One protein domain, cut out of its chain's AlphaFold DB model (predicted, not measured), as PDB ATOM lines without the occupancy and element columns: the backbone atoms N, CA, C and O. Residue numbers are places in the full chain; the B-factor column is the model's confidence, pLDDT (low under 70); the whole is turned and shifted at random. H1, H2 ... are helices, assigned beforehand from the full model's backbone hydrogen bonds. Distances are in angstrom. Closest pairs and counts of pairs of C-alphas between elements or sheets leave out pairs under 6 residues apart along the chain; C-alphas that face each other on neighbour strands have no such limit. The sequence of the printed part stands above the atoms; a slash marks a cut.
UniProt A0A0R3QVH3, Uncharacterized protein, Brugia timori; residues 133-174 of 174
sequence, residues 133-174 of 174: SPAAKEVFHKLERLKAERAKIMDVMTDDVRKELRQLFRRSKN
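This is residues 133 to 174 of the 174 residues of an uncharacterized protein of Brugia timori (UniProt A0A0R3QVH3). A long straight helix, H1, and a short one, H2, make an open, flat corner like a V with unequal arms, and the last residues, 169 to 174, run on from the far end of H2 as a loose tail. The printed part has 42 residues with two named helices, H1 then H2, and no named strand; the class is all helix. It is extended, with a radius of gyration of the C-alphas of 16.2 A and spans of 49 by 28 by 6 A.

H1, residues 134 to 156, is joined to H2, residues 159 to 168, by a tight link of 2 residues. The two helices are only just apart, their closest C-alphas being 8.5 A from each other. Residues 133 to 153, 155 to 161 and 163 to 174 stand free. In H1 and H2 every O i to N i+4 pair is within hydrogen-bond range.

H1 begins at C-alpha 134 (610.350, 391.250, 396.802) and is 33.8 A long from first to last C-alpha. H2, 14.8 A long, ends at C-alpha 168 (595.038, 427.770, 396.691).

The C-alphas farthest apart, of Pro 134 and Asn 174, are 49.6 A apart. The printed part has no cut. The model's confidence is low, under 70, at residues 171 to 174.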
ATOM      1  N   SER A 133     614.529 393.716 396.028       98.19
ATOM      2  CA  SER A 133     613.937 392.703 396.906       98.19
ATOM      3  C   SER A 133     612.423 392.577 396.663       98.19
ATOM      4  O   SER A 133     611.795 393.545 396.218       98.19
ATOM      5  N   PRO A 134     611.793 391.428 396.982       97.94
ATOM      6  CA  PRO A 134     610.350 391.250 396.802       97.94
ATOM      7  C   PRO A 134     609.508 392.345 397.476       97.94
ATOM      8  O   PRO A 134     608.626 392.919 396.840       97.94
ATOM      9  N   ALA A 135     609.844 392.713 398.719       97.94
ATOM     10  CA  ALA A 135     609.164 393.784 399.449       97.94
ATOM     11  C   ALA A 135     609.337 395.159 398.775       97.94
ATOM     12  O   ALA A 135     608.375 395.918 398.647       97.94
ATOM     13  N   ALA A 136     610.541 395.478 398.285       98.25
ATOM     14  CA  ALA A 136     610.784 396.735 397.580       98.25
ATOM     15  C   ALA A 136     610.052 396.790 396.226       98.25
ATOM     16  O   ALA A 136     609.494 397.833 395.883       98.25
ATOM     17  N   LYS A 137     609.990 395.673 395.486       97.31
ATOM     18  CA  LYS A 137     609.185 395.539 394.257       97.31
ATOM     19  C   LYS A 137     607.710 395.793 394.521       97.31
ATOM     20  O   LYS A 137     607.078 396.549 393.786       97.31
ATOM     21  N   GLU A 138     607.160 395.204 395.579       97.25
ATOM     22  CA  GLU A 138     605.753 395.393 395.932       97.25
ATOM     23  C   GLU A 138     605.432 396.873 396.203       97.25
ATOM     24  O   GLU A 138     604.464 397.417 395.661       97.25
ATOM     25  N   VAL A 139     606.276 397.548 396.993       98.12
ATOM     26  CA  VAL A 139     606.152 398.986 397.268       98.12
ATOM     27  C   VAL A 139     606.290 399.800 395.980       98.12
ATOM     28  O   VAL A 139     605.453 400.663 395.716       98.12
ATOM     29  N   PHE A 140     607.281 399.499 395.140       97.31
ATOM     30  CA  PHE A 140     607.475 400.166 393.852       97.31
ATOM     31  C   PHE A 140     606.228 400.071 392.958       97.31
ATOM     32  O   PHE A 140     605.755 401.083 392.444       97.31
ATOM     33  N   HIS A 141     605.622 398.886 392.836       96.94
ATOM     34  CA  HIS A 141     604.392 398.713 392.063       96.94
ATOM     35  C   HIS A 141     603.201 399.484 392.653       96.94
ATOM     36  O   HIS A 141     602.385 400.020 391.901       96.94
ATOM     37  N   LYS A 142     603.089 399.588 393.987       97.75
ATOM     38  CA  LYS A 142     602.080 400.452 394.633       97.75
ATOM     39  C   LYS A 142     602.302 401.925 394.274       97.75
ATOM     40  O   LYS A 142     601.344 402.595 393.893       97.75
ATOM     41  N   LEU A 143     603.545 402.403 394.323       97.69
ATOM     42  CA  LEU A 143     603.892 403.780 393.961       97.69
ATOM     43  C   LEU A 143     603.597 404.088 392.486       97.69
ATOM     44  O   LEU A 143     603.020 405.133 392.187       97.69
ATOM     45  N   GLU A 144     603.914 403.176 391.564       95.56
ATOM     46  CA  GLU A 144     603.608 403.370 390.140       95.56
ATOM     47  C   GLU A 144     602.094 403.380 389.869       95.56
ATOM     48  O   GLU A 144     601.625 404.193 389.069       95.56
ATOM     49  N   ARG A 145     601.300 402.568 390.584       96.56
ATOM     50  CA  ARG A 145     599.829 402.639 390.511       96.56
ATOM     51  C   ARG A 145     599.291 403.986 390.986       96.56
ATOM     52  O   ARG A 145     598.503 404.596 390.267       96.56
ATOM     53  N   LEU A 146     599.761 404.482 392.133       97.12
ATOM     54  CA  LEU A 146     599.366 405.798 392.656       97.12
ATOM     55  C   LEU A 146     599.728 406.926 391.684       97.12
ATOM     56  O   LEU A 146     598.948 407.848 391.453       97.12
ATOM     57  N   LYS A 147     600.906 406.844 391.064       94.38
ATOM     58  CA  LYS A 147     601.343 407.800 390.045       94.38
ATOM     59  C   LYS A 147     600.440 407.770 388.812       94.38
ATOM     60  O   LYS A 147     600.092 408.836 388.307       94.38
ATOM     61  N   ALA A 148     600.044 406.585 388.346       92.31
ATOM     62  CA  ALA A 148     599.119 406.436 387.225       92.31
ATOM     63  C   ALA A 148     597.716 406.972 387.556       92.31
ATOM     64  O   ALA A 148     597.109 407.651 386.733       92.31
ATOM     65  N   GLU A 149     597.212 406.719 388.764       94.75
ATOM     66  CA  GLU A 149     595.932 407.254 389.235       94.75
ATOM     67  C   GLU A 149     595.952 408.782 389.315       94.75
ATOM     68  O   GLU A 149     595.104 409.444 388.715       94.75
ATOM     69  N   ARG A 150     596.989 409.355 389.940       93.56
ATOM     70  CA  ARG A 150     597.207 410.806 389.950       93.56
ATOM     71  C   ARG A 150     597.224 411.372 388.534       93.56
ATOM     72  O   ARG A 150     596.634 412.416 388.282       93.56
ATOM     73  N   ALA A 151     597.897 410.696 387.607       89.94
ATOM     74  CA  ALA A 151     597.968 411.128 386.221       89.94
ATOM     75  C   ALA A 151     596.580 411.136 385.552       89.94
ATOM     76  O   ALA A 151     596.280 412.082 384.827       89.94
ATOM     77  N   LYS A 152     595.724 410.135 385.804       91.50
ATOM     78  CA  LYS A 152     594.340 410.096 385.294       91.50
ATOM     79  C   LYS A 152     593.498 411.245 385.839       91.50
ATOM     80  O   LYS A 152     592.838 411.919 385.058       91.50
ATOM     81  N   ILE A 153     593.567 411.501 387.148       92.38
ATOM     82  CA  ILE A 153     592.861 412.631 387.778       92.38
ATOM     83  C   ILE A 153     593.261 413.933 387.085       92.38
ATOM     84  O   ILE A 153     592.403 414.694 386.651       92.38
ATOM     85  N   MET A 154     594.568 414.151 386.915       87.88
ATOM     86  CA  MET A 154     595.079 415.362 386.279       87.88
ATOM     87  C   MET A 154     594.636 415.519 384.822       87.88
ATOM     88  O   MET A 154     594.534 416.661 384.389       87.88
ATOM     89  N   ASP A 155     594.381 414.438 384.077       86.25
ATOM     90  CA  ASP A 155     593.940 414.505 382.672       86.25
ATOM     91  C   ASP A 155     592.480 414.936 382.538       86.25
ATOM     92  O   ASP A 155     592.166 415.724 381.652       86.25
ATOM     93  N   VAL A 156     591.601 414.455 383.425       89.44
ATOM     94  CA  VAL A 156     590.157 414.758 383.373       89.44
ATOM     95  C   VAL A 156     589.847 416.190 383.819       89.44
ATOM     96  O   VAL A 156     588.799 416.736 383.486       89.44
ATOM     97  N   MET A 157     590.755 416.829 384.559       90.44
ATOM     98  CA  MET A 157     590.568 418.210 384.995       90.44
ATOM     99  C   MET A 157     590.454 419.183 383.814       90.44
ATOM    100  O   MET A 157     591.243 419.130 382.871       90.44
ATOM    101  N   THR A 158     589.527 420.135 383.910       92.88
ATOM    102  CA  THR A 158     589.450 421.273 382.983       92.88
ATOM    103  C   THR A 158     590.475 422.345 383.355       92.88
ATOM    104  O   THR A 158     591.020 422.359 384.465       92.88
ATOM    105  N   ASP A 159     590.747 423.270 382.435       90.88
ATOM    106  CA  ASP A 159     591.678 424.370 382.701       90.88
ATOM    107  C   ASP A 159     591.191 425.308 383.813       90.88
ATOM    108  O   ASP A 159     592.020 425.756 384.610       90.88
ATOM    109  N   ASP A 160     589.875 425.490 383.955       91.50
ATOM    110  CA  ASP A 160     589.264 426.260 385.046       91.50
ATOM    111  C   ASP A 160     589.512 425.619 386.411       91.50
ATOM    112  O   ASP A 160     590.010 426.277 387.324       91.50
ATOM    113  N   VAL A 161     589.281 424.307 386.541       93.00
ATOM    114  CA  VAL A 161     589.558 423.585 387.795       93.00
ATOM    115  C   VAL A 161     591.053 423.634 388.112       93.00
ATOM    116  O   VAL A 161     591.460 423.880 389.249       93.00
ATOM    117  N   ARG A 162     591.921 423.451 387.106       90.19
ATOM    118  CA  ARG A 162     593.372 423.586 387.311       90.19
ATOM    119  C   ARG A 162     593.752 425.006 387.733       90.19
ATOM    120  O   ARG A 162     594.718 425.154 388.480       90.19
ATOM    121  N   LYS A 163     593.071 426.036 387.225       89.69
ATOM    122  CA  LYS A 163     593.283 427.440 387.602       89.69
ATOM    123  C   LYS A 163     592.888 427.673 389.054       89.69
ATOM    124  O   LYS A 163     593.719 428.176 389.805       89.69
ATOM    125  N   GLU A 164     591.702 427.241 389.459       90.50
ATOM    126  CA  GLU A 164     591.224 427.341 390.841       90.50
ATOM    127  C   GLU A 164     592.188 426.657 391.825       90.50
ATOM    128  O   GLU A 164     592.669 427.285 392.769       90.50
ATOM    129  N   LEU A 165     592.604 425.414 391.552       90.00
ATOM    130  CA  LEU A 165     593.553 424.714 392.427       90.00
ATOM    131  C   LEU A 165     594.916 425.412 392.528       90.00
ATOM    132  O   LEU A 165     595.565 425.341 393.572       90.00
ATOM    133  N   ARG A 166     595.382 426.094 391.472       86.31
ATOM    134  CA  ARG A 166     596.624 426.886 391.541       86.31
ATOM    135  C   ARG A 166     596.483 428.080 392.481       86.31
ATOM    136  O   ARG A 166     597.463 428.439 393.133       86.31
ATOM    137  N   GLN A 167     595.298 428.681 392.555       86.38
ATOM    138  CA  GLN A 167     595.051 429.836 393.415       86.38
ATOM    139  C   GLN A 167     595.176 429.484 394.902       86.38
ATOM    140  O   GLN A 167     595.667 430.317 395.656       86.38
ATOM    141  N   LEU A 168     594.866 428.243 395.305       85.69
ATOM    142  CA  LEU A 168     595.038 427.770 396.691       85.69
ATOM    143  C   LEU A 168     596.474 427.917 397.209       85.69
ATOM    144  O   LEU A 168     596.695 428.190 398.384       85.69
ATOM    145  N   PHE A 169     597.459 427.726 396.333       79.50
ATOM    146  CA  PHE A 169     598.877 427.763 396.693       79.50
ATOM    147  C   PHE A 169     599.524 429.123 396.426       79.50
ATOM    148  O   PHE A 169     600.746 429.267 396.554       79.50
ATOM    149  N   ARG A 170     598.732 430.138 396.059       74.56
ATOM    150  CA  ARG A 170     599.228 431.511 396.039       74.56
ATOM    151  C   ARG A 170     599.506 431.934 397.470       74.56
ATOM    152  O   ARG A 170     598.664 431.791 398.352       74.56
ATOM    153  N   ARG A 171     600.692 432.493 397.702       66.62
ATOM    154  CA  ARG A 171     600.948 433.215 398.947       66.62
ATOM    155  C   ARG A 171     599.918 434.342 399.045       66.62
ATOM    156  O   ARG A 171     599.930 435.238 398.203       66.62
ATOM    157  N   SER A 172     599.028 434.259 400.034       57.19
ATOM    158  CA  SER A 172     598.192 435.390 400.439       57.19
ATOM    159  C   SER A 172     599.102 436.576 400.743       57.19
ATOM    160  O   SER A 172     600.186 436.385 401.300       57.19
ATOM    161  N   LYS A 173     598.669 437.786 400.376       55.75
ATOM    162  CA  LYS A 173     599.261 439.008 400.919       55.75
ATOM    163  C   LYS A 173     599.105 438.938 402.443       55.75
ATOM    164  O   LYS A 173     597.984 439.047 402.929       55.75
ATOM    165  N   ASN A 174     600.207 438.710 403.147       37.34
ATOM    166  CA  ASN A 174     600.413 439.249 404.484       37.34
ATOM    167  C   ASN A 174     601.397 440.399 404.326       37.34
ATOM    168  O   ASN A 174     602.430 440.164 403.652       37.34
TER     169      ASN A 174